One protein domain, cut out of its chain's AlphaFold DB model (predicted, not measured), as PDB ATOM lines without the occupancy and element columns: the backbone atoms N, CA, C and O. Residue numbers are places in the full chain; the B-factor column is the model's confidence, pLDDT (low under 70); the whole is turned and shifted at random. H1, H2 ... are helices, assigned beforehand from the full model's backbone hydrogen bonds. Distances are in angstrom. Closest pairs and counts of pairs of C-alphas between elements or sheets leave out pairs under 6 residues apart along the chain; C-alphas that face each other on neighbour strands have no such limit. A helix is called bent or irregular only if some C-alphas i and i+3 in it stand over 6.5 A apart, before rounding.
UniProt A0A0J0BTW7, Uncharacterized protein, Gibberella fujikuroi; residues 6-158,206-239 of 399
ATOM      1  N   LYS A   6       0.245  32.735  27.541       69.06
ATOM      2  CA  LYS A   6       0.953  31.544  27.083       69.06
ATOM      3  C   LYS A   6       1.114  30.518  28.203       69.06
ATOM      4  O   LYS A   6       0.858  29.336  27.991       69.06
ATOM      5  N   GLU A   7       1.492  30.966  29.396       74.25
ATOM      6  CA  GLU A   7       1.612  30.107  30.574       74.25
ATOM      7  C   GLU A   7       0.246  29.543  30.994       74.25
ATOM      8  O   GLU A   7       0.130  28.354  31.299       74.25
ATOM      9  N   VAL A   8      -0.810  30.360  30.934       82.06
ATOM     10  CA  VAL A   8      -2.186  29.921  31.225       82.06
ATOM     11  C   VAL A   8      -2.647  28.846  30.241       82.06
ATOM     12  O   VAL A   8      -3.111  27.788  30.671       82.06
ATOM     13  N   LYS A   9      -2.479  29.077  28.932       83.56
ATOM     14  CA  LYS A   9      -2.794  28.088  27.888       83.56
ATOM     15  C   LYS A   9      -2.024  26.784  28.091       83.56
ATOM     16  O   LYS A   9      -2.616  25.709  28.013       83.56
ATOM     17  N   HIS A  10      -0.728  26.877  28.389       84.88
ATOM     18  CA  HIS A  10       0.122  25.710  28.607       84.88
ATOM     19  C   HIS A  10      -0.366  24.869  29.791       84.88
ATOM     20  O   HIS A  10      -0.599  23.669  29.646       84.88
ATOM     21  N   ARG A  11      -0.615  25.496  30.949       82.62
ATOM     22  CA  ARG A  11      -1.143  24.800  32.136       82.62
ATOM     23  C   ARG A  11      -2.518  24.181  31.876       82.62
ATOM     24  O   ARG A  11      -2.776  23.060  32.311       82.62
ATOM     25  N   ALA A  12      -3.393  24.879  31.150       89.31
ATOM     26  CA  ALA A  12      -4.710  24.358  30.786       89.31
ATOM     27  C   ALA A  12      -4.607  23.107  29.896       89.31
ATOM     28  O   ALA A  12      -5.282  22.108  30.154       89.31
ATOM     29  N   MET A  13      -3.731  23.134  28.886       90.31
ATOM     30  CA  MET A  13      -3.460  21.983  28.021       90.31
ATOM     31  C   MET A  13      -2.873  20.809  28.815       90.31
ATOM     32  O   MET A  13      -3.351  19.683  28.697       90.31
ATOM     33  N   GLN A  14      -1.899  21.071  29.689       88.06
ATOM     34  CA  GLN A  14      -1.288  20.057  30.552       88.06
ATOM     35  C   GLN A  14      -2.317  19.340  31.431       88.06
ATOM     36  O   GLN A  14      -2.364  18.108  31.444       88.06
ATOM     37  N   GLY A  15      -3.181  20.096  32.116       87.06
ATOM     38  CA  GLY A  15      -4.232  19.524  32.956       87.06
ATOM     39  C   GLY A  15      -5.220  18.665  32.162       87.06
ATOM     40  O   GLY A  15      -5.584  17.568  32.591       87.06
ATOM     41  N   ARG A  16      -5.617  19.117  30.966       94.25
ATOM     42  CA  ARG A  16      -6.516  18.357  30.085       94.25
ATOM     43  C   ARG A  16      -5.862  17.065  29.581       94.25
ATOM     44  O   ARG A  16      -6.505  16.018  29.636       94.25
ATOM     45  N   LEU A  17      -4.597  17.097  29.156       89.06
ATOM     46  CA  LEU A  17      -3.870  15.897  28.711       89.06
ATOM     47  C   LEU A  17      -3.697  14.877  29.840       89.06
ATOM     48  O   LEU A  17      -3.846  13.674  29.628       89.06
ATOM     49  N   GLN A  18      -3.428  15.343  31.061       86.62
ATOM     50  CA  GLN A  18      -3.372  14.474  32.234       86.62
ATOM     51  C   GLN A  18      -4.738  13.846  32.542       86.62
ATOM     52  O   GLN A  18      -4.806  12.656  32.848       86.62
ATOM     53  N   SER A  19      -5.825  14.605  32.404       91.75
ATOM     54  CA  SER A  19      -7.187  14.079  32.543       91.75
ATOM     55  C   SER A  19      -7.500  13.000  31.498       91.75
ATOM     56  O   SER A  19      -8.049  11.955  31.847       91.75
ATOM     57  N   LEU A  20      -7.101  13.202  30.236       91.62
ATOM     58  CA  LEU A  20      -7.230  12.189  29.183       91.62
ATOM     59  C   LEU A  20      -6.443  10.913  29.530       91.62
ATOM     60  O   LEU A  20      -6.994   9.814  29.459       91.62
ATOM     61  N   ARG A  21      -5.186  11.051  29.983       86.50
ATOM     62  CA  ARG A  21      -4.358   9.917  30.445       86.50
ATOM     63  C   ARG A  21      -5.065   9.112  31.528       86.50
ATOM     64  O   ARG A  21      -5.133   7.891  31.433       86.50
ATOM     65  N   LEU A  22      -5.592   9.786  32.549       86.19
ATOM     66  CA  LEU A  22      -6.284   9.132  33.661       86.19
ATOM     67  C   LEU A  22      -7.559   8.416  33.207       86.19
ATOM     68  O   LEU A  22      -7.796   7.294  33.642       86.19
ATOM     69  N   ARG A  23      -8.340   9.014  32.301       89.50
ATOM     70  CA  ARG A  23      -9.554   8.389  31.755       89.50
ATOM     71  C   ARG A  23      -9.258   7.148  30.916       89.50
ATOM     72  O   ARG A  23      -9.965   6.157  31.056       89.50
ATOM     73  N   ILE A  24      -8.201   7.160  30.101       87.25
ATOM     74  CA  ILE A  24      -7.781   5.969  29.342       87.25
ATOM     75  C   ILE A  24      -7.295   4.857  30.282       87.25
ATOM     76  O   ILE A  24      -7.633   3.697  30.068       87.25
ATOM     77  N   ILE A  25      -6.571   5.195  31.356       84.50
ATOM     78  CA  ILE A  25      -6.164   4.220  32.387       84.50
ATOM     79  C   ILE A  25      -7.380   3.609  33.081       84.50
ATOM     80  O   ILE A  25      -7.450   2.392  33.244       84.50
ATOM     81  N   ASP A  26      -8.315   4.452  33.516       86.25
ATOM     82  CA  ASP A  26      -9.526   4.008  34.199       86.25
ATOM     83  C   ASP A  26     -10.338   3.073  33.301       86.25
ATOM     84  O   ASP A  26     -10.703   1.971  33.715       86.25
ATOM     85  N   LEU A  27     -10.492   3.450  32.028       87.56
ATOM     86  CA  LEU A  27     -11.134   2.612  31.030       87.56
ATOM     87  C   LEU A  27     -10.403   1.280  30.843       87.56
ATOM     88  O   LEU A  27     -11.046   0.241  30.903       87.56
ATOM     89  N   ALA A  28      -9.078   1.273  30.681       82.94
ATOM     90  CA  ALA A  28      -8.303   0.044  30.497       82.94
ATOM     91  C   ALA A  28      -8.456  -0.944  31.668       82.94
ATOM     92  O   ALA A  28      -8.502  -2.160  31.467       82.94
ATOM     93  N   ASN A  29      -8.555  -0.421  32.893       82.75
ATOM     94  CA  ASN A  29      -8.690  -1.229  34.103       82.75
ATOM     95  C   ASN A  29     -10.117  -1.740  34.324       82.75
ATOM     96  O   ASN A  29     -10.296  -2.838  34.852       82.75
ATOM     97  N   ASN A  30     -11.120  -0.958  33.922       84.12
ATOM     98  CA  ASN A  30     -12.526  -1.229  34.207       84.12
ATOM     99  C   ASN A  30     -13.338  -1.658  32.984       84.12
ATOM    100  O   ASN A  30     -14.529  -1.917  33.134       84.12
ATOM    101  N   VAL A  31     -12.717  -1.776  31.802       82.38
ATOM    102  CA  VAL A  31     -13.411  -2.050  30.535       82.38
ATOM    103  C   VAL A  31     -14.381  -3.216  30.679       82.38
ATOM    104  O   VAL A  31     -15.560  -3.055  30.388       82.38
ATOM    105  N   ASP A  32     -13.929  -4.334  31.244       78.12
ATOM    106  CA  ASP A  32     -14.719  -5.561  31.401       78.12
ATOM    107  C   ASP A  32     -15.924  -5.410  32.354       78.12
ATOM    108  O   ASP A  32     -16.853  -6.210  32.292       78.12
ATOM    109  N   ASN A  33     -15.912  -4.409  33.240       84.06
ATOM    110  CA  ASN A  33     -16.944  -4.188  34.256       84.06
ATOM    111  C   ASN A  33     -18.029  -3.207  33.798       84.06
ATOM    112  O   ASN A  33     -19.080  -3.118  34.432       84.06
ATOM    113  N   TYR A  34     -17.780  -2.446  32.731       85.88
ATOM    114  CA  TYR A  34     -18.750  -1.482  32.228       85.88
ATOM    115  C   TYR A  34     -19.871  -2.163  31.461       85.88
ATOM    116  O   TYR A  34     -19.627  -3.036  30.626       85.88
ATOM    117  N   THR A  35     -21.096  -1.679  31.651       85.69
ATOM    118  CA  THR A  35     -22.179  -1.951  30.704       85.69
ATOM    119  C   THR A  35     -21.860  -1.325  29.345       85.69
ATOM    120  O   THR A  35     -21.022  -0.429  29.227       85.69
ATOM    121  N   THR A  36     -22.539  -1.771  28.292       83.62
ATOM    122  CA  THR A  36     -22.394  -1.195  26.947       83.62
ATOM    123  C   THR A  36     -22.707   0.306  26.916       83.62
ATOM    124  O   THR A  36     -22.004   1.069  26.257       83.62
ATOM    125  N   GLU A  37     -23.707   0.744  27.684       85.31
ATOM    126  CA  GLU A  37     -24.063   2.160  27.837       85.31
ATOM    127  C   GLU A  37     -22.941   2.954  28.523       85.31
ATOM    128  O   GLU A  37     -22.499   3.982  28.010       85.31
ATOM    129  N   GLN A  38     -22.411   2.448  29.644       88.25
ATOM    130  CA  GLN A  38     -21.287   3.075  30.347       88.25
ATOM    131  C   GLN A  38     -20.044   3.153  29.457       88.25
ATOM    132  O   GLN A  38     -19.381   4.189  29.407       88.25
ATOM    133  N   LEU A  39     -19.761   2.087  28.703       87.25
ATOM    134  CA  LEU A  39     -18.679   2.066  27.726       87.25
ATOM    135  C   LEU A  39     -18.882   3.156  26.665       87.25
ATOM    136  O   LEU A  39     -17.937   3.882  26.363       87.25
ATOM    137  N   GLY A  40     -20.108   3.323  26.158       85.69
ATOM    138  CA  GLY A  40     -20.484   4.407  25.250       85.69
ATOM    139  C   GLY A  40     -20.175   5.794  25.808       85.69
ATOM    140  O   GLY A  40     -19.514   6.587  25.138       85.69
ATOM    141  N   ILE A  41     -20.575   6.063  27.053       88.50
ATOM    142  CA  ILE A  41     -20.341   7.348  27.725       88.50
ATOM    143  C   ILE A  41     -18.838   7.620  27.889       88.50
ATOM    144  O   ILE A  41     -18.352   8.686  27.503       88.50
ATOM    145  N   HIS A  42     -18.083   6.659  28.430       89.69
ATOM    146  CA  HIS A  42     -16.649   6.829  28.676       89.69
ATOM    147  C   HIS A  42     -15.850   6.970  27.374       89.69
ATOM    148  O   HIS A  42     -14.982   7.840  27.274       89.69
ATOM    149  N   CYS A  43     -16.166   6.168  26.354       89.00
ATOM    150  CA  CYS A  43     -15.497   6.246  25.056       89.00
ATOM    151  C   CYS A  43     -15.854   7.531  24.308       89.00
ATOM    152  O   CYS A  43     -14.972   8.142  23.710       89.00
ATOM    153  N   GLY A  44     -17.114   7.969  24.374       87.50
ATOM    154  CA  GLY A  44     -17.549   9.240  23.798       87.50
ATOM    155  C   GLY A  44     -16.797  10.426  24.404       87.50
ATOM    156  O   GLY A  44     -16.299  11.273  23.670       87.50
ATOM    157  N   ALA A  45     -16.627  10.443  25.730       89.75
ATOM    158  CA  ALA A  45     -15.867  11.491  26.409       89.75
ATOM    159  C   ALA A  45     -14.388  11.524  25.983       89.75
ATOM    160  O   ALA A  45     -13.855  12.601  25.727       89.75
ATOM    161  N   ILE A  46     -13.736  10.360  25.870       91.44
ATOM    162  CA  ILE A  46     -12.343  10.255  25.400       91.44
ATOM    163  C   ILE A  46     -12.218  10.730  23.946       91.44
ATOM    164  O   ILE A  46     -11.313  11.499  23.627       91.44
ATOM    165  N   MET A  47     -13.130  10.313  23.064       89.94
ATOM    166  CA  MET A  47     -13.126  10.740  21.661       89.94
ATOM    167  C   MET A  47     -13.350  12.248  21.516       89.94
ATOM    168  O   MET A  47     -12.692  12.879  20.689       89.94
ATOM    169  N   GLU A  48     -14.216  12.845  22.338       90.00
ATOM    170  CA  GLU A  48     -14.440  14.294  22.343       90.00
ATOM    171  C   GLU A  48     -13.217  15.065  22.871       90.00
ATOM    172  O   GLU A  48     -12.878  16.118  22.332       90.00
ATOM    173  N   ASP A  49     -12.487  14.530  23.855       91.94
ATOM    174  CA  ASP A  49     -11.214  15.127  24.269       91.94
ATOM    175  C   ASP A  49     -10.182  15.079  23.133       91.94
ATOM    176  O   ASP A  49      -9.583  16.103  22.813       91.94
ATOM    177  N   ILE A  50      -9.983  13.908  22.507       91.06
ATOM    178  CA  ILE A  50      -9.038  13.715  21.389       91.06
ATOM    179  C   ILE A  50      -9.364  14.682  20.249       91.06
ATOM    180  O   ILE A  50      -8.478  15.351  19.709       91.06
ATOM    181  N   ARG A  51     -10.651  14.806  19.921       89.94
ATOM    182  CA  ARG A  51     -11.168  15.790  18.973       89.94
ATOM    183  C   ARG A  51     -10.780  17.206  19.386       89.94
ATOM    184  O   ARG A  51     -10.228  17.950  18.577       89.94
ATOM    185  N   SER A  52     -11.088  17.588  20.620       91.81
ATOM    186  CA  SER A  52     -10.824  18.928  21.130       91.81
ATOM    187  C   SER A  52      -9.329  19.260  21.080       91.81
ATOM    188  O   SER A  52      -8.969  20.327  20.591       91.81
ATOM    189  N   PHE A  53      -8.450  18.325  21.454       93.06
ATOM    190  CA  PHE A  53      -7.000  18.493  21.310       93.06
ATOM    191  C   PHE A  53      -6.552  18.621  19.854       93.06
ATOM    192  O   PHE A  53      -5.656  19.410  19.560       93.06
ATOM    193  N   SER A  54      -7.181  17.882  18.938       90.81
ATOM    194  CA  SER A  54      -6.893  17.985  17.505       90.81
ATOM    195  C   SER A  54      -7.224  19.386  16.978       90.81
ATOM    196  O   SER A  54      -6.412  19.977  16.266       90.81
ATOM    197  N   TYR A  55      -8.366  19.962  17.377       90.00
ATOM    198  CA  TYR A  55      -8.709  21.353  17.053       90.00
ATOM    199  C   TYR A  55      -7.740  22.356  17.676       90.00
ATOM    200  O   TYR A  55      -7.328  23.292  16.993       90.00
ATOM    201  N   ASP A  56      -7.353  22.156  18.937       90.50
ATOM    202  CA  ASP A  56      -6.389  23.030  19.606       90.50
ATOM    203  C   ASP A  56      -5.044  23.037  18.863       90.50
ATOM    204  O   ASP A  56      -4.497  24.107  18.608       90.50
ATOM    205  N   CYS A  57      -4.551  21.873  18.424       87.25
ATOM    206  CA  CYS A  57      -3.300  21.763  17.665       87.25
ATOM    207  C   CYS A  57      -3.380  22.453  16.293       87.25
ATOM    208  O   CYS A  57      -2.448  23.161  15.905       87.25
ATOM    209  N   ILE A  58      -4.498  22.297  15.571       85.94
ATOM    210  CA  ILE A  58      -4.730  22.993  14.294       85.94
ATOM    211  C   ILE A  58      -4.794  24.509  14.508       85.94
ATOM    212  O   ILE A  58      -4.217  25.261  13.724       85.94
ATOM    213  N   SER A  59      -5.505  24.955  15.545       83.38
ATOM    214  CA  SER A  59      -5.655  26.372  15.883       83.38
ATOM    215  C   SER A  59      -4.303  26.991  16.223       83.38
ATOM    216  O   SER A  59      -3.925  28.022  15.662       83.38
ATOM    217  N   GLU A  60      -3.518  26.309  17.062       82.38
ATOM    218  CA  GLU A  60      -2.161  26.731  17.383       82.38
ATOM    219  C   GLU A  60      -1.262  26.712  16.139       82.38
ATOM    220  O   GLU A  60      -0.464  27.625  15.988       82.38
ATOM    221  N   SER A  61      -1.430  25.775  15.201       75.06
ATOM    222  CA  SER A  61      -0.620  25.673  13.972       75.06
ATOM    223  C   SER A  61      -1.179  26.426  12.754       75.06
ATOM    224  O   SER A  61      -0.697  26.220  11.635       75.06
ATOM    225  N   ARG A  62      -2.184  27.300  12.926       75.12
ATOM    226  CA  ARG A  62      -2.929  27.922  11.813       75.12
ATOM    227  C   ARG A  62      -2.039  28.608  10.780       75.12
ATOM    228  O   ARG A  62      -2.303  28.510   9.586       75.12
ATOM    229  N   ASP A  63      -0.993  29.284  11.234       65.75
ATOM    230  CA  ASP A  63      -0.065  30.063  10.410       65.75
ATOM    231  C   ASP A  63       0.828  29.208   9.492       65.75
ATOM    232  O   ASP A  63       1.431  29.733   8.555       65.75
ATOM    233  N   ARG A  64       0.882  27.891   9.728       66.81
ATOM    234  CA  ARG A  64       1.623  26.916   8.912       66.81
ATOM    235  C   ARG A  64       0.751  26.189   7.899       66.81
ATOM    236  O   ARG A  64       1.286  25.536   7.006       66.81
ATOM    237  N   LEU A  65      -0.564  26.253   8.074       67.62
ATOM    238  CA  LEU A  65      -1.525  25.553   7.241       67.62
ATOM    239  C   LEU A  65      -2.055  26.520   6.197       67.62
ATOM    240  O   LEU A  65      -2.610  27.571   6.532       67.62
ATOM    241  N   ASP A  66      -1.928  26.146   4.926       66.75
ATOM    242  CA  ASP A  66      -2.726  26.815   3.908       66.75
ATOM    243  C   ASP A  66      -4.225  26.549   4.142       66.75
ATOM    244  O   ASP A  66      -4.632  25.727   4.969       66.75
ATOM    245  N   GLU A  67      -5.074  27.323   3.475       70.50
ATOM    246  CA  GLU A  67      -6.523  27.235   3.652       70.50
ATOM    247  C   GLU A  67      -7.060  25.829   3.345       70.50
ATOM    248  O   GLU A  67      -7.869  25.297   4.105       70.50
ATOM    249  N   PHE A  68      -6.546  25.188   2.292       72.44
ATOM    250  CA  PHE A  68      -6.940  23.834   1.918       72.44
ATOM    251  C   PHE A  68      -6.545  22.815   2.992       72.44
ATOM    252  O   PHE A  68      -7.380  22.018   3.415       72.44
ATOM    253  N   GLN A  69      -5.301  22.859   3.472       74.44
ATOM    254  CA  GLN A  69      -4.800  21.984   4.530       74.44
ATOM    255  C   GLN A  69      -5.588  22.159   5.827       74.44
ATOM    256  O   GLN A  69      -5.930  21.169   6.473       74.44
ATOM    257  N   PHE A  70      -5.906  23.402   6.195       80.06
ATOM    258  CA  PHE A  70      -6.705  23.694   7.379       80.06
ATOM    259  C   PHE A  70      -8.095  23.055   7.284       80.06
ATOM    260  O   PHE A  70      -8.470  22.274   8.159       80.06
ATOM    261  N   TYR A  71      -8.840  23.323   6.207       77.50
ATOM    262  CA  TYR A  71     -10.185  22.767   6.041       77.50
ATOM    263  C   TYR A  71     -10.185  21.249   5.873       77.50
ATOM    264  O   TYR A  71     -11.079  20.583   6.393       77.50
ATOM    265  N   TRP A  72      -9.182  20.689   5.194       82.50
ATOM    266  CA  TRP A  72      -9.036  19.244   5.060       82.50
ATOM    267  C   TRP A  72      -8.872  18.573   6.429       82.50
ATOM    268  O   TRP A  72      -9.630  17.658   6.746       82.50
ATOM    269  N   ARG A  73      -7.978  19.089   7.281       86.69
ATOM    270  CA  ARG A  73      -7.763  18.554   8.634       86.69
ATOM    271  C   ARG A  73      -8.981  18.703   9.541       86.69
ATOM    272  O   ARG A  73      -9.291  17.790  10.304       86.69
ATOM    273  N   VAL A  74      -9.691  19.830   9.446       86.81
ATOM    274  CA  VAL A  74     -10.973  20.024  10.145       86.81
ATOM    275  C   VAL A  74     -11.992  18.970   9.700       86.81
ATOM    276  O   VAL A  74     -12.627  18.345  10.547       86.81
ATOM    277  N   GLY A  75     -12.094  18.713   8.394       82.19
ATOM    278  CA  GLY A  75     -12.965  17.671   7.849       82.19
ATOM    279  C   GLY A  75     -12.582  16.259   8.305       82.19
ATOM    280  O   GLY A  75     -13.460  15.451   8.603       82.19
ATOM    281  N   GLU A  76     -11.291  15.946   8.420       87.06
ATOM    282  CA  GLU A  76     -10.840  14.655   8.954       87.06
ATOM    283  C   GLU A  76     -11.229  14.458  10.424       87.06
ATOM    284  O   GLU A  76     -11.683  13.371  10.793       87.06
ATOM    285  N   ILE A  77     -11.131  15.508  11.249       86.56
ATOM    286  CA  ILE A  77     -11.615  15.459  12.634       86.56
ATOM    287  C   ILE A  77     -13.113  15.127  12.646       86.56
ATOM    288  O   ILE A  77     -13.531  14.214  13.355       86.56
ATOM    289  N   GLU A  78     -13.924  15.797  11.817       82.69
ATOM    290  CA  GLU A  78     -15.372  15.540  11.673       82.69
ATOM    291  C   GLU A  78     -15.711  14.103  11.281       82.69
ATOM    292  O   GLU A  78     -16.712  13.548  11.748       82.69
ATOM    293  N   VAL A  79     -14.872  13.460  10.471       79.19
ATOM    294  CA  VAL A  79     -15.036  12.044  10.127       79.19
ATOM    295  C   VAL A  79     -14.747  11.144  11.330       79.19
ATOM    296  O   VAL A  79     -15.499  10.195  11.571       79.19
ATOM    297  N   LEU A  80     -13.701  11.446  12.104       70.75
ATOM    298  CA  LEU A  80     -13.354  10.704  13.318       70.75
ATOM    299  C   LEU A  80     -14.447  10.831  14.404       70.75
ATOM    300  O   LEU A  80     -14.740   9.852  15.093       70.75
ATOM    301  N   ILE A  81     -15.105  11.995  14.498       60.69
ATOM    302  CA  ILE A  81     -16.168  12.313  15.474       60.69
ATOM    303  C   ILE A  81     -17.441  11.474  15.303       60.69
ATOM    304  O   ILE A  81     -18.189  11.307  16.263       60.69
ATOM    305  N   LYS A  82     -17.707  10.879  14.133       67.50
ATOM    306  CA  LYS A  82     -18.905  10.032  13.925       67.50
ATOM    307  C   LYS A  82     -18.860   8.690  14.669       67.50
ATOM    308  O   LYS A  82     -19.568   7.752  14.312       67.50
ATOM    309  N   PHE A  83     -17.988   8.552  15.660       71.06
ATOM    310  CA  PHE A  83     -17.933   7.369  16.493       71.06
ATOM    311  C   PHE A  83     -19.073   7.384  17.517       71.06
ATOM    312  O   PHE A  83     -19.067   8.167  18.464       71.06
ATOM    313  N   CYS A  84     -20.032   6.480  17.335       77.75
ATOM    314  CA  CYS A  84     -21.099   6.197  18.283       77.75
ATOM    315  C   CYS A  84     -21.118   4.692  18.563       77.75
ATOM    316  O   CYS A  84     -21.174   3.889  17.632       77.75
ATOM    317  N   VAL A  85     -21.066   4.305  19.841       78.31
ATOM    318  CA  VAL A  85     -21.037   2.890  20.245       78.31
ATOM    319  C   VAL A  85     -22.289   2.142  19.775       78.31
ATOM    320  O   VAL A  85     -22.165   1.030  19.270       78.31
ATOM    321  N   GLU A  86     -23.466   2.766  19.859       77.12
ATOM    322  CA  GLU A  86     -24.733   2.183  19.396       77.12
ATOM    323  C   GLU A  86     -24.723   1.933  17.881       77.12
ATOM    324  O   GLU A  86     -25.014   0.828  17.426       77.12
ATOM    325  N   GLU A  87     -24.295   2.919  17.084       82.50
ATOM    326  CA  GLU A  87     -24.200   2.754  15.628       82.50
ATOM    327  C   GLU A  87     -23.181   1.680  15.223       82.50
ATOM    328  O   GLU A  87     -23.383   0.966  14.236       82.50
ATOM    329  N   GLU A  88     -22.060   1.571  15.941       82.62
ATOM    330  CA  GLU A  88     -21.056   0.537  15.685       82.62
ATOM    331  C   GLU A  88     -21.567  -0.860  16.061       82.62
ATOM    332  O   GLU A  88     -21.314  -1.808  15.315       82.62
ATOM    333  N   LEU A  89     -22.343  -0.996  17.140       78.88
ATOM    334  CA  LEU A  89     -23.017  -2.249  17.494       78.88
ATOM    335  C   LEU A  89     -23.977  -2.702  16.397       78.88
ATOM    336  O   LEU A  89     -23.859  -3.831  15.923       78.88
ATOM    337  N   GLU A  90     -24.838  -1.814  15.895       81.12
ATOM    338  CA  GLU A  90     -25.731  -2.168  14.788       81.12
ATOM    339  C   GLU A  90     -24.952  -2.595  13.530       81.12
ATOM    340  O   GLU A  90     -25.355  -3.508  12.802       81.12
ATOM    341  N   LYS A  91     -23.818  -1.938  13.231       83.38
ATOM    342  CA  LYS A  91     -22.944  -2.328  12.109       83.38
ATOM    343  C   LYS A  91     -22.353  -3.720  12.328       83.38
ATOM    344  O   LYS A  91     -22.252  -4.486  11.367       83.38
ATOM    345  N   ILE A  92     -21.962  -4.048  13.558       78.06
ATOM    346  CA  ILE A  92     -21.415  -5.356  13.933       78.06
ATOM    347  C   ILE A  92     -22.479  -6.450  13.790       78.06
ATOM    348  O   ILE A  92     -22.197  -7.476  13.165       78.06
ATOM    349  N   GLU A  93     -23.691  -6.218  14.294       75.69
ATOM    350  CA  GLU A  93     -24.824  -7.145  14.176       75.69
ATOM    351  C   GLU A  93     -25.161  -7.437  12.707       75.69
ATOM    352  O   GLU A  93     -25.334  -8.592  12.315       75.69
ATOM    353  N   ARG A  94     -25.162  -6.401  11.857       75.06
ATOM    354  CA  ARG A  94     -25.433  -6.524  10.415       75.06
ATOM    355  C   ARG A  94     -24.325  -7.236   9.629       75.06
ATOM    356  O   ARG A  94     -24.614  -7.873   8.618       75.06
ATOM    357  N   ALA A  95     -23.061  -7.114  10.039       68.06
ATOM    358  CA  ALA A  95     -21.918  -7.622   9.274       68.06
ATOM    359  C   ALA A  95     -21.675  -9.136   9.430       68.06
ATOM    360  O   ALA A  95     -21.042  -9.745   8.561       68.06
ATOM    361  N   GLY A  96     -22.172  -9.750  10.509       59.41
ATOM    362  CA  GLY A  96     -21.898 -11.147  10.852       59.41
ATOM    363  C   GLY A  96     -20.429 -11.405  11.239       59.41
ATOM    364  O   GLY A  96     -19.495 -10.742  10.782       59.41
ATOM    365  N   HIS A  97     -20.199 -12.385  12.116       59.88
ATOM    366  CA  HIS A  97     -18.904 -12.639  12.766       59.88
ATOM    367  C   HIS A  97     -17.799 -13.097  11.786       59.88
ATOM    368  O   HIS A  97     -17.620 -14.290  11.552       59.88
ATOM    369  N   ARG A  98     -17.042 -12.158  11.198       55.84
ATOM    370  CA  ARG A  98     -15.956 -12.464  10.237       55.84
ATOM    371  C   ARG A  98     -14.545 -12.050  10.663       55.84
ATOM    372  O   ARG A  98     -13.602 -12.373   9.945       55.84
ATOM    373  N   LYS A  99     -14.360 -11.357  11.793       60.00
ATOM    374  CA  LYS A  99     -13.019 -10.976  12.278       60.00
ATOM    375  C   LYS A  99     -12.524 -11.905  13.402       60.00
ATOM    376  O   LYS A  99     -13.323 -12.268  14.264       60.00
ATOM    377  N   PRO A 100     -11.231 -12.289  13.402       58.78
ATOM    378  CA  PRO A 100     -10.637 -13.059  14.488       58.78
ATOM    379  C   PRO A 100     -10.621 -12.259  15.795       58.78
ATOM    380  O   PRO A 100     -10.399 -11.050  15.789       58.78
ATOM    381  N   ARG A 101     -10.842 -12.952  16.915       63.28
ATOM    382  CA  ARG A 101     -10.876 -12.362  18.259       63.28
ATOM    383  C   ARG A 101      -9.479 -11.911  18.693       63.28
ATOM    384  O   ARG A 101      -8.533 -12.695  18.604       63.28
ATOM    385  N   LEU A 102      -9.361 -10.705  19.249       68.88
ATOM    386  CA  LEU A 102      -8.217 -10.371  20.102       68.88
ATOM    387  C   LEU A 102      -8.375 -11.048  21.467       68.88
ATOM    388  O   LEU A 102      -9.478 -11.098  22.005       68.88
ATOM    389  N   ALA A 103      -7.282 -11.552  22.038       70.75
ATOM    390  CA  ALA A 103      -7.271 -12.064  23.408       70.75
ATOM    391  C   ALA A 103      -7.405 -10.915  24.424       70.75
ATOM    392  O   ALA A 103      -6.922  -9.811  24.174       70.75
ATOM    393  N   ARG A 104      -8.027 -11.182  25.580       70.44
ATOM    394  CA  ARG A 104      -8.291 -10.186  26.638       70.44
ATOM    395  C   ARG A 104      -7.024  -9.474  27.121       70.44
ATOM    396  O   ARG A 104      -7.015  -8.254  27.219       70.44
ATOM    397  N   GLU A 105      -5.951 -10.225  27.357       71.56
ATOM    398  CA  GLU A 105      -4.649  -9.676  27.772       71.56
ATOM    399  C   GLU A 105      -4.087  -8.712  26.726       71.56
ATOM    400  O   GLU A 105      -3.719  -7.591  27.061       71.56
ATOM    401  N   LYS A 106      -4.151  -9.096  25.447       76.56
ATOM    402  CA  LYS A 106      -3.697  -8.259  24.333       76.56
ATOM    403  C   LYS A 106      -4.514  -6.968  24.198       76.56
ATOM    404  O   LYS A 106      -3.962  -5.937  23.840       76.56
ATOM    405  N   ARG A 107      -5.821  -6.989  24.500       73.00
ATOM    406  CA  ARG A 107      -6.653  -5.768  24.501       73.00
ATOM    407  C   ARG A 107      -6.246  -4.802  25.615       73.00
ATOM    408  O   ARG A 107      -6.131  -3.608  25.359       73.00
ATOM    409  N   ARG A 108      -5.996  -5.313  26.827       70.25
ATOM    410  CA  ARG A 108      -5.529  -4.483  27.954       70.25
ATOM    411  C   ARG A 108      -4.131  -3.927  27.723       70.25
ATOM    412  O   ARG A 108      -3.892  -2.773  28.059       70.25
ATOM    413  N   GLU A 109      -3.240  -4.729  27.146       74.12
ATOM    414  CA  GLU A 109      -1.905  -4.294  26.723       74.12
ATOM    415  C   GLU A 109      -2.022  -3.130  25.731       74.12
ATOM    416  O   GLU A 109      -1.550  -2.041  26.026       74.12
ATOM    417  N   MET A 110      -2.807  -3.287  24.659       72.88
ATOM    418  CA  MET A 110      -3.005  -2.219  23.673       72.88
ATOM    419  C   MET A 110      -3.665  -0.958  24.260       72.88
ATOM    420  O   MET A 110      -3.262   0.149  23.923       72.88
ATOM    421  N   MET A 111      -4.654  -1.079  25.157       72.19
ATOM    422  CA  MET A 111      -5.217   0.092  25.856       72.19
ATOM    423  C   MET A 111      -4.198   0.772  26.782       72.19
ATOM    424  O   MET A 111      -4.245   1.987  26.975       72.19
ATOM    425  N   THR A 112      -3.278  -0.002  27.354       70.06
ATOM    426  CA  THR A 112      -2.187   0.518  28.179       70.06
ATOM    427  C   THR A 112      -1.144   1.232  27.319       70.06
ATOM    428  O   THR A 112      -0.672   2.293  27.720       70.06
ATOM    429  N   ASP A 113      -0.857   0.730  26.118       70.00
ATOM    430  CA  ASP A 113       0.033   1.377  25.150       70.00
ATOM    431  C   ASP A 113      -0.511   2.750  24.721       70.00
ATOM    432  O   ASP A 113       0.208   3.745  24.799       70.00
ATOM    433  N   LEU A 114      -1.820   2.854  24.443       69.88
ATOM    434  CA  LEU A 114      -2.464   4.133  24.094       69.88
ATOM    435  C   LEU A 114      -2.255   5.234  25.147       69.88
ATOM    436  O   LEU A 114      -2.193   6.418  24.817       69.88
ATOM    437  N   ARG A 115      -2.162   4.870  26.433       68.69
ATOM    438  CA  ARG A 115      -1.866   5.828  27.510       68.69
ATOM    439  C   ARG A 115      -0.450   6.387  27.370       68.69
ATOM    440  O   ARG A 115      -0.256   7.582  27.607       68.69
ATOM    441  N   PHE A 116       0.524   5.529  27.074       60.50
ATOM    442  CA  PHE A 116       1.922   5.932  26.915       60.50
ATOM    443  C   PHE A 116       2.141   6.768  25.660       60.50
ATOM    444  O   PHE A 116       3.036   7.607  25.653       60.50
ATOM    445  N   ASP A 117       1.269   6.610  24.669       68.19
ATOM    446  CA  ASP A 117       1.341   7.386  23.443       68.19
ATOM    447  C   ASP A 117       0.950   8.864  23.659       68.19
ATOM    448  O   ASP A 117       1.454   9.726  22.946       68.19
ATOM    449  N   ILE A 118       0.119   9.221  24.654       74.38
ATOM    450  CA  ILE A 118      -0.363  10.612  24.832       74.38
ATOM    451  C   ILE A 118       0.807  11.609  24.947       74.38
ATOM    452  O   ILE A 118       1.618  11.493  25.875       74.38
ATOM    453  N   PRO A 119       0.852  12.657  24.101       73.19
ATOM    454  CA  PRO A 119       2.021  13.504  23.944       73.19
ATOM    455  C   PRO A 119       2.220  14.434  25.140       73.19
ATOM    456  O   PRO A 119       1.307  14.722  25.922       73.19
ATOM    457  N   PHE A 120       3.445  14.927  25.289       75.69
ATOM    458  CA  PHE A 120       3.742  16.044  26.182       75.69
ATOM    459  C   PHE A 120       3.028  17.321  25.730       75.69
ATOM    460  O   PHE A 120       2.747  17.508  24.549       75.69
ATOM    461  N   THR A 121       2.744  18.206  26.680       80.38
ATOM    462  CA  THR A 121       1.994  19.445  26.446       80.38
ATOM    463  C   THR A 121       2.647  20.327  25.392       80.38
ATOM    464  O   THR A 121       1.967  20.899  24.548       80.38
ATOM    465  N   GLU A 122       3.971  20.376  25.397       74.50
ATOM    466  CA  GLU A 122       4.788  21.176  24.499       74.50
ATOM    467  C   GLU A 122       4.632  20.753  23.035       74.50
ATOM    468  O   GLU A 122       4.832  21.569  22.141       74.50
ATOM    469  N   LEU A 123       4.219  19.505  22.781       74.44
ATOM    470  CA  LEU A 123       3.964  18.987  21.437       74.44
ATOM    471  C   LEU A 123       2.641  19.479  20.834       74.44
ATOM    472  O   LEU A 123       2.434  19.354  19.629       74.44
ATOM    473  N   CYS A 124       1.750  20.036  21.654       81.31
ATOM    474  CA  CYS A 124       0.467  20.582  21.214       81.31
ATOM    475  C   CYS A 124       0.554  22.053  20.778       81.31
ATOM    476  O   CYS A 124      -0.452  22.621  20.362       81.31
ATOM    477  N   PHE A 125       1.729  22.679  20.893       78.12
ATOM    478  CA  PHE A 125       1.942  24.089  20.577       78.12
ATOM    479  C   PHE A 125       3.023  24.269  19.515       78.12
ATOM    480  O   PHE A 125       3.985  23.503  19.446       78.12
ATOM    481  N   VAL A 126       2.919  25.363  18.753       67.25
ATOM    482  CA  VAL A 126       3.944  25.776  17.782       67.25
ATOM    483  C   VAL A 126       5.319  25.774  18.446       67.25
ATOM    484  O   VAL A 126       5.497  26.370  19.514       67.25
ATOM    485  N   PRO A 127       6.321  25.145  17.814       58.16
ATOM    486  CA  PRO A 127       6.395  24.667  16.419       58.16
ATOM    487  C   PRO A 127       5.900  23.235  16.183       58.16
ATOM    488  O   PRO A 127       5.982  22.735  15.060       58.16
ATOM    489  N   PHE A 128       5.502  22.543  17.240       70.56
ATOM    490  CA  PHE A 128       5.066  21.165  17.180       70.56
ATOM    491  C   PHE A 128       3.598  21.119  16.793       70.56
ATOM    492  O   PHE A 128       2.851  22.078  16.984       70.56
ATOM    493  N   ASP A 129       3.212  20.006  16.193       76.94
ATOM    494  CA  ASP A 129       1.834  19.780  15.812       76.94
ATOM    495  C   ASP A 129       1.474  18.324  16.093       76.94
ATOM    496  O   ASP A 129       1.768  17.414  15.314       76.94
ATOM    497  N   ALA A 130       0.866  18.107  17.257       84.00
ATOM    498  CA  ALA A 130       0.370  16.805  17.677       84.00
ATOM    499  C   ALA A 130      -0.954  16.415  16.989       84.00
ATOM    500  O   ALA A 130      -1.533  15.395  17.351       84.00
ATOM    501  N   TYR A 131      -1.431  17.170  15.990       87.69
ATOM    502  CA  TYR A 131      -2.641  16.837  15.237       87.69
ATOM    503  C   TYR A 131      -2.633  15.392  14.713       87.69
ATOM    504  O   TYR A 131      -3.496  14.599  15.086       87.69
ATOM    505  N   ASP A 132      -1.627  15.017  13.912       80.94
ATOM    506  CA  ASP A 132      -1.557  13.679  13.300       80.94
ATOM    507  C   ASP A 132      -1.450  12.576  14.369       80.94
ATOM    508  O   ASP A 132      -1.939  11.456  14.189       80.94
ATOM    509  N   PHE A 133      -0.839  12.910  15.511       83.38
ATOM    510  CA  PHE A 133      -0.777  12.032  16.668       83.38
ATOM    511  C   PHE A 133      -2.186  11.779  17.231       83.38
ATOM    512  O   PHE A 133      -2.579  10.624  17.379       83.38
ATOM    513  N   PHE A 134      -2.971  12.826  17.511       88.00
ATOM    514  CA  PHE A 134      -4.317  12.666  18.069       88.00
ATOM    515  C   PHE A 134      -5.262  11.957  17.102       88.00
ATOM    516  O   PHE A 134      -6.056  11.124  17.536       88.00
ATOM    517  N   MET A 135      -5.129  12.204  15.798       86.62
ATOM    518  CA  MET A 135      -5.880  11.468  14.780       86.62
ATOM    519  C   MET A 135      -5.547   9.972  14.804       86.62
ATOM    520  O   MET A 135      -6.448   9.131  14.786       86.62
ATOM    521  N   SER A 136      -4.261   9.631  14.916       83.81
ATOM    522  CA  SER A 136      -3.802   8.242  15.020       83.81
ATOM    523  C   SER A 136      -4.273   7.578  16.318       83.81
ATOM    524  O   SER A 136      -4.790   6.461  16.283       83.81
ATOM    525  N   LEU A 137      -4.161   8.284  17.449       85.44
ATOM    526  CA  LEU A 137      -4.641   7.832  18.755       85.44
ATOM    527  C   LEU A 137      -6.149   7.564  18.720       85.44
ATOM    528  O   LEU A 137      -6.602   6.513  19.165       85.44
ATOM    529  N   GLY A 138      -6.926   8.492  18.158       87.50
ATOM    530  CA  GLY A 138      -8.374   8.366  18.038       87.50
ATOM    531  C   GLY A 138      -8.796   7.192  17.160       87.50
ATOM    532  O   GLY A 138      -9.724   6.463  17.509       87.50
ATOM    533  N   GLN A 139      -8.089   6.951  16.053       85.38
ATOM    534  CA  GLN A 139      -8.357   5.803  15.188       85.38
ATOM    535  C   GLN A 139      -8.017   4.478  15.887       85.38
ATOM    536  O   GLN A 139      -8.836   3.559  15.879       85.38
ATOM    537  N   ALA A 140      -6.856   4.391  16.544       84.44
ATOM    538  CA  ALA A 140      -6.454   3.204  17.297       84.44
ATOM    539  C   ALA A 140      -7.416   2.908  18.460       84.44
ATOM    540  O   ALA A 140      -7.816   1.760  18.669       84.44
ATOM    541  N   PHE A 141      -7.843   3.950  19.177       87.38
ATOM    542  CA  PHE A 141      -8.842   3.850  20.234       87.38
ATOM    543  C   PHE A 141     -10.182   3.343  19.690       87.38
ATOM    544  O   PHE A 141     -10.725   2.366  20.205       87.38
ATOM    545  N   LYS A 142     -10.686   3.937  18.604       87.19
ATOM    546  CA  LYS A 142     -11.911   3.490  17.931       87.19
ATOM    547  C   LYS A 142     -11.841   2.016  17.542       87.19
ATOM    548  O   LYS A 142     -12.774   1.271  17.836       87.19
ATOM    549  N   ASP A 143     -10.759   1.585  16.901       83.81
ATOM    550  CA  ASP A 143     -10.604   0.196  16.462       83.81
ATOM    551  C   ASP A 143     -10.635  -0.785  17.644       83.81
ATOM    552  O   ASP A 143     -11.313  -1.815  17.569       83.81
ATOM    553  N   LEU A 144      -9.995  -0.425  18.761       84.06
ATOM    554  CA  LEU A 144     -10.023  -1.202  20.001       84.06
ATOM    555  C   LEU A 144     -11.426  -1.317  20.600       84.06
ATOM    556  O   LEU A 144     -11.837  -2.416  20.977       84.06
ATOM    557  N   ILE A 145     -12.180  -0.215  20.669       86.00
ATOM    558  CA  ILE A 145     -13.545  -0.251  21.208       86.00
ATOM    559  C   ILE A 145     -14.469  -1.057  20.300       86.00
ATOM    560  O   ILE A 145     -15.249  -1.867  20.788       86.00
ATOM    561  N   VAL A 146     -14.359  -0.913  18.979       84.75
ATOM    562  CA  VAL A 146     -15.154  -1.718  18.043       84.75
ATOM    563  C   VAL A 146     -14.843  -3.214  18.202       84.75
ATOM    564  O   VAL A 146     -15.754  -4.040  18.130       84.75
ATOM    565  N   ASP A 147     -13.586  -3.592  18.441       81.44
ATOM    566  CA  ASP A 147     -13.223  -4.985  18.729       81.44
ATOM    567  C   ASP A 147     -13.764  -5.482  20.081       81.44
ATOM    568  O   ASP A 147     -14.202  -6.631  20.176       81.44
ATOM    569  N   GLU A 148     -13.802  -4.627  21.101       82.75
ATOM    570  CA  GLU A 148     -14.422  -4.933  22.396       82.75
ATOM    571  C   GLU A 148     -15.947  -5.113  22.271       82.75
ATOM    572  O   GLU A 148     -16.507  -6.082  22.781       82.75
ATOM    573  N   LEU A 149     -16.628  -4.260  21.502       83.44
ATOM    574  CA  LEU A 149     -18.061  -4.400  21.220       83.44
ATOM    575  C   LEU A 149     -18.371  -5.694  20.456       83.44
ATOM    576  O   LEU A 149     -19.338  -6.387  20.776       83.44
ATOM    577  N   ARG A 150     -17.521  -6.077  19.490       80.75
ATOM    578  CA  ARG A 150     -17.635  -7.371  18.787       80.75
ATOM    579  C   ARG A 150     -17.530  -8.555  19.736       80.75
ATOM    580  O   ARG A 150     -18.194  -9.564  19.509       80.75
ATOM    581  N   HIS A 151     -16.672  -8.457  20.747       77.88
ATOM    582  CA  HIS A 151     -16.517  -9.510  21.740       77.88
ATOM    583  C   HIS A 151     -17.789  -9.676  22.573       77.88
ATOM    584  O   HIS A 151     -18.289 -10.795  22.667       77.88
ATOM    585  N   ARG A 152     -18.348  -8.572  23.080       78.44
ATOM    586  CA  ARG A 152     -19.563  -8.573  23.913       78.44
ATOM    587  C   ARG A 152     -20.797  -9.060  23.170       78.44
ATOM    588  O   ARG A 152     -21.480  -9.954  23.652       78.44
ATOM    589  N   ALA A 153     -21.018  -8.556  21.956       74.94
ATOM    590  CA  ALA A 153     -22.142  -8.978  21.120       74.94
ATOM    591  C   ALA A 153     -22.126 -10.492  20.842       74.94
ATOM    592  O   ALA A 153     -23.160 -11.105  20.602       74.94
ATOM    593  N   HIS A 154     -20.948 -11.114  20.856       70.06
ATOM    594  CA  HIS A 154     -20.818 -12.546  20.638       70.06
ATOM    595  C   HIS A 154     -21.008 -13.371  21.920       70.06
ATOM    596  O   HIS A 154     -21.517 -14.488  21.841       70.06
ATOM    597  N   ASP A 155     -20.637 -12.835  23.084       64.31
ATOM    598  CA  ASP A 155     -20.909 -13.472  24.376       64.31
ATOM    599  C   ASP A 155     -22.421 -13.476  24.680       64.31
ATOM    600  O   ASP A 155     -22.944 -14.504  25.107       64.31
ATOM    601  N   ASP A 156     -23.152 -12.410  24.324       59.62
ATOM    602  CA  ASP A 156     -24.620 -12.349  24.440       59.62
ATOM    603  C   ASP A 156     -25.333 -13.376  23.537       59.62
ATOM    604  O   ASP A 156     -26.273 -14.053  23.961       59.62
ATOM    605  N   VAL A 157     -24.856 -13.567  22.299       58.22
ATOM    606  CA  VAL A 157     -25.400 -14.581  21.372       58.22
ATOM    607  C   VAL A 157     -25.131 -16.007  21.872       58.22
ATOM    608  O   VAL A 157     -25.978 -16.886  21.712       58.22
ATOM    609  N   MET A 158     -23.981 -16.245  22.511       52.34
ATOM    610  CA  MET A 158     -23.619 -17.550  23.080       52.34
ATOM    611  C   MET A 158     -24.247 -17.819  24.458       52.34
ATOM    612  O   MET A 158     -24.314 -18.980  24.856       52.34
ATOM    613  N   ASP A 206      15.419  23.885  25.530       36.75
ATOM    614  CA  ASP A 206      16.700  23.178  25.459       36.75
ATOM    615  C   ASP A 206      16.663  21.794  26.122       36.75
ATOM    616  O   ASP A 206      17.317  20.866  25.637       36.75
ATOM    617  N   VAL A 207      15.850  21.617  27.168       46.16
ATOM    618  CA  VAL A 207      15.609  20.312  27.800       46.16
ATOM    619  C   VAL A 207      14.771  19.428  26.881       46.16
ATOM    620  O   VAL A 207      15.143  18.279  26.669       46.16
ATOM    621  N   LEU A 208      13.742  19.971  26.219       47.78
ATOM    622  CA  LEU A 208      12.982  19.247  25.187       47.78
ATOM    623  C   LEU A 208      13.893  18.803  24.039       47.78
ATOM    624  O   LEU A 208      13.909  17.628  23.682       47.78
ATOM    625  N   LYS A 209      14.740  19.701  23.510       45.53
ATOM    626  CA  LYS A 209      15.744  19.347  22.490       45.53
ATOM    627  C   LYS A 209      16.698  18.246  22.960       45.53
ATOM    628  O   LYS A 209      17.081  17.405  22.149       45.53
ATOM    629  N   GLN A 210      17.117  18.241  24.227       49.19
ATOM    630  CA  GLN A 210      17.973  17.182  24.773       49.19
ATOM    631  C   GLN A 210      17.230  15.860  24.984       49.19
ATOM    632  O   GLN A 210      17.808  14.812  24.696       49.19
ATOM    633  N   MET A 211      15.981  15.891  25.450       51.19
ATOM    634  CA  MET A 211      15.144  14.698  25.625       51.19
ATOM    635  C   MET A 211      14.846  14.055  24.272       51.19
ATOM    636  O   MET A 211      15.182  12.894  24.074       51.19
ATOM    637  N   PHE A 212      14.414  14.831  23.278       50.78
ATOM    638  CA  PHE A 212      14.218  14.315  21.923       50.78
ATOM    639  C   PHE A 212      15.516  13.839  21.260       50.78
ATOM    640  O   PHE A 212      15.494  12.866  20.515       50.78
ATOM    641  N   ARG A 213      16.672  14.465  21.535       48.12
ATOM    642  CA  ARG A 213      17.975  13.935  21.085       48.12
ATOM    643  C   ARG A 213      18.331  12.601  21.738       48.12
ATOM    644  O   ARG A 213      19.082  11.851  21.126       48.12
ATOM    645  N   ARG A 214      17.847  12.325  22.956       47.84
ATOM    646  CA  ARG A 214      18.008  11.032  23.638       47.84
ATOM    647  C   ARG A 214      17.019   9.983  23.125       47.84
ATOM    648  O   ARG A 214      17.427   8.840  22.971       47.84
ATOM    649  N   GLU A 215      15.782  10.367  22.808       46.25
ATOM    650  CA  GLU A 215      14.786   9.490  22.168       46.25
ATOM    651  C   GLU A 215      15.209   9.115  20.733       46.25
ATOM    652  O   GLU A 215      15.205   7.950  20.354       46.25
ATOM    653  N   ALA A 216      15.700  10.084  19.948       42.69
ATOM    654  CA  ALA A 216      16.095   9.924  18.542       42.69
ATOM    655  C   ALA A 216      17.351   9.052  18.301       42.69
ATOM    656  O   ALA A 216      17.903   9.053  17.198       42.69
ATOM    657  N   VAL A 217      17.831   8.326  19.315       46.72
ATOM    658  CA  VAL A 217      19.010   7.448  19.235       46.72
ATOM    659  C   VAL A 217      18.648   6.066  18.665       46.72
ATOM    660  O   VAL A 217      19.511   5.421  18.071       46.72
ATOM    661  N   ASN A 218      17.380   5.637  18.747       47.16
ATOM    662  CA  ASN A 218      16.904   4.368  18.178       47.16
ATOM    663  C   ASN A 218      16.053   4.598  16.915       47.16
ATOM    664  O   ASN A 218      14.887   4.968  16.984       47.16
ATOM    665  N   ASN A 219      16.636   4.348  15.737       48.84
ATOM    666  CA  ASN A 219      16.012   4.624  14.429       48.84
ATOM    667  C   ASN A 219      14.793   3.741  14.072       48.84
ATOM    668  O   ASN A 219      14.104   4.049  13.097       48.84
ATOM    669  N   ASP A 220      14.526   2.671  14.825       49.88
ATOM    670  CA  ASP A 220      13.487   1.683  14.489       49.88
ATOM    671  C   ASP A 220      12.108   1.991  15.108       49.88
ATOM    672  O   ASP A 220      11.098   1.442  14.667       49.88
ATOM    673  N   ASP A 221      12.031   2.917  16.068       58.22
ATOM    674  CA  ASP A 221      10.793   3.268  16.769       58.22
ATOM    675  C   ASP A 221       9.992   4.382  16.034       58.22
ATOM    676  O   ASP A 221      10.566   5.411  15.645       58.22
ATOM    677  N   PRO A 222       8.673   4.207  15.781       50.22
ATOM    678  CA  PRO A 222       7.816   5.225  15.165       50.22
ATOM    679  C   PRO A 222       7.826   6.581  15.884       50.22
ATOM    680  O   PRO A 222       7.899   7.614  15.211       50.22
ATOM    681  N   SER A 223       7.831   6.589  17.220       52.47
ATOM    682  CA  SER A 223       7.812   7.817  18.027       52.47
ATOM    683  C   SER A 223       9.115   8.609  17.879       52.47
ATOM    684  O   SER A 223       9.099   9.830  17.718       52.47
ATOM    685  N   SER A 224      10.248   7.909  17.793       53.72
ATOM    686  CA  SER A 224      11.576   8.492  17.560       53.72
ATOM    687  C   SER A 224      11.722   9.129  16.166       53.72
ATOM    688  O   SER A 224      12.288  10.219  16.021       53.72
ATOM    689  N   ARG A 225      11.171   8.495  15.118       59.47
ATOM    690  CA  ARG A 225      11.142   9.070  13.756       59.47
ATOM    691  C   ARG A 225      10.252  10.306  13.675       59.47
ATOM    692  O   ARG A 225      10.660  11.298  13.068       59.47
ATOM    693  N   TRP A 226       9.078  10.254  14.299       60.66
ATOM    694  CA  TRP A 226       8.170  11.394  14.381       60.66
ATOM    695  C   TRP A 226       8.827  12.568  15.119       60.66
ATOM    696  O   TRP A 226       8.912  13.662  14.566       60.66
ATOM    697  N   ALA A 227       9.420  12.333  16.292       57.38
ATOM    698  CA  ALA A 227      10.128  13.360  17.061       57.38
ATOM    699  C   ALA A 227      11.221  14.072  16.245       57.38
ATOM    700  O   ALA A 227      11.328  15.300  16.267       57.38
ATOM    701  N   LYS A 228      12.011  13.320  15.469       63.81
ATOM    702  CA  LYS A 228      13.033  13.897  14.585       63.81
ATOM    703  C   LYS A 228      12.424  14.761  13.480       63.81
ATOM    704  O   LYS A 228      12.896  15.872  13.254       63.81
ATOM    705  N   GLN A 229      11.364  14.282  12.825       64.69
ATOM    706  CA  GLN A 229      10.646  15.059  11.810       64.69
ATOM    707  C   GLN A 229      10.104  16.369  12.387       64.69
ATOM    708  O   GLN A 229      10.191  17.405  11.731       64.69
ATOM    709  N   GLN A 230       9.614  16.340  13.625       61.62
ATOM    710  CA  GLN A 230       9.125  17.530  14.305       61.62
ATOM    711  C   GLN A 230      10.245  18.522  14.659       61.62
ATOM    712  O   GLN A 230      10.082  19.723  14.447       61.62
ATOM    713  N   ILE A 231      11.408  18.055  15.132       63.22
ATOM    714  CA  ILE A 231      12.574  18.929  15.372       63.22
ATOM    715  C   ILE A 231      13.065  19.565  14.067       63.22
ATOM    716  O   ILE A 231      13.366  20.761  14.040       63.22
ATOM    717  N   ASP A 232      13.148  18.789  12.988       65.19
ATOM    718  CA  ASP A 232      13.587  19.296  11.688       65.19
ATOM    719  C   ASP A 232      12.572  20.303  11.123       65.19
ATOM    720  O   ASP A 232      12.958  21.343  10.583       65.19
ATOM    721  N   ALA A 233      11.273  20.035  11.288       63.75
ATOM    722  CA  ALA A 233      10.204  20.963  10.929       63.75
ATOM    723  C   ALA A 233      10.265  22.249  11.765       63.75
ATOM    724  O   ALA A 233      10.092  23.333  11.211       63.75
ATOM    725  N   TYR A 234      10.583  22.155  13.061       62.97
ATOM    726  CA  TYR A 234      10.797  23.308  13.935       62.97
ATOM    727  C   TYR A 234      11.959  24.182  13.470       62.97
ATOM    728  O   TYR A 234      11.805  25.398  13.354       62.97
ATOM    729  N   GLN A 235      13.114  23.575  13.190       60.75
ATOM    730  CA  GLN A 235      14.290  24.320  12.744       60.75
ATOM    731  C   GLN A 235      14.017  25.045  11.427       60.75
ATOM    732  O   GLN A 235      14.362  26.217  11.303       60.75
ATOM    733  N   ARG A 236      13.328  24.391  10.482       66.00
ATOM    734  CA  ARG A 236      12.907  25.040   9.235       66.00
ATOM    735  C   ARG A 236      11.900  26.151   9.481       66.00
ATOM    736  O   ARG A 236      12.063  27.227   8.932       66.00
ATOM    737  N   TYR A 237      10.891  25.920  10.317       63.94
ATOM    738  CA  TYR A 237       9.835  26.893  10.588       63.94
ATOM    739  C   TYR A 237      10.364  28.187  11.222       63.94
ATOM    740  O   TYR A 237       9.969  29.267  10.798       63.94
ATOM    741  N   LEU A 238      11.300  28.104  12.177       63.66
ATOM    742  CA  LEU A 238      11.965  29.300  12.717       63.66
ATOM    743  C   LEU A 238      12.692  30.110  11.638       63.66
ATOM    744  O   LEU A 238      12.800  31.330  11.749       63.66
ATOM    745  N   GLN A 239      13.162  29.432  10.596       65.38
ATOM    746  CA  GLN A 239      13.861  30.033   9.471       65.38
ATOM    747  C   GLN A 239      12.904  30.484   8.358       65.38
ATOM    748  O   GLN A 239      13.315  31.246   7.492       65.38
TER     749      GLN A 239
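What this domain is: This is residues 6 to 158 and 206 to 239 of the 399 residues of an uncharacterized protein of Gibberella fujikuroi (UniProt A0A0J0BTW7). An elongated up-and-down bundle of five helices makes the body: H1, H2, H7 and H5 form a ring, each touching the next, and H3 packs on the outside over H2 and H7. H4 crosses H2 and H7 near one end of the bundle, short H6 packs on H1 and H2 towards the other end, and the helical hairpin H8 and H9 sits beyond H6 as a separate pair. The printed part has 187 residues with nine named helices, H1 to H9 in chain order, and no named strand; its class is all helix. It is compact, with a radius of gyration of the C-alphas of 18.3 A, and spans 62 by 36 by 31 A.

Where its parts are: Begin with H7, residues 131 to 158: find C-alpha 131 at (-2.641, 16.837, 15.237), and follow the helix 41.0 A to C-alpha 158 at (-23.619, -17.550, 23.080). H1, residues 6 to 33, is as long in residues and covers 40.6 A; it has a kink of 36 degrees near residue 27 and is irregular, with C-alphas 29 and 32 7.9 A apart. H2, residues 36 to 60, covers 35.8 A. Then look for H3 at residues 67 to 81, H4 at 85 to 95, H5 at 104 to 117, H6 at 121 to 124 and H8 at 206 to 215. H9, residues 222 to 239, runs 26.2 A to C-alpha 239 at (13.861, 30.033, 9.471).

How they stand to each other: Start at the hub, H2, which touches five helices. It touches H7 opposite ways at a shallow tilt of 10 degrees, the closest C-alphas being those of Ser 54 and Tyr 131, 5.0 A apart. H1 and H2 form a hairpin, closest at Leu 20 and Ile 46, 6.6 A between C-alphas; H2 and H3 form another, closest at Arg 51 and Ile 77, 6.4 A. H5 touches H1 with C-alphas 111 and 28 closest, 5.6 A apart, and H7 with C-alphas 114 and 137 closest, 6.9 A apart. H4 touches H7 at a steep tilt of 60 degrees, with C-alphas 92 and 150 closest at 6.5 A. H6 touches H1, closest at C-alphas 121 and 14, 5.3 A. H8 and H9 form a hairpin, only just at a steep tilt of 35.0 degrees; H9 is apart from H7. Every O i to N i+4 pair is within hydrogen-bond range in H2, H3, H4, H7 and H8; H1 has 22 of 24, H5 8 of 10 and H9 13 of 14, and H6 is too short for such a pair.

The domain as a whole: The C-alphas farthest apart are those of Met 158 and Gln 239, 62.1 A. Residues 159 to 205 are not printed, and C-alphas 158 and 206 stand 57.4 A apart across this cut. Of the links printed whole, none is long. The mean pLDDT of the printed part is 74.8; look for values under 70 in residues 95 to 102 and 206 to 239, among others.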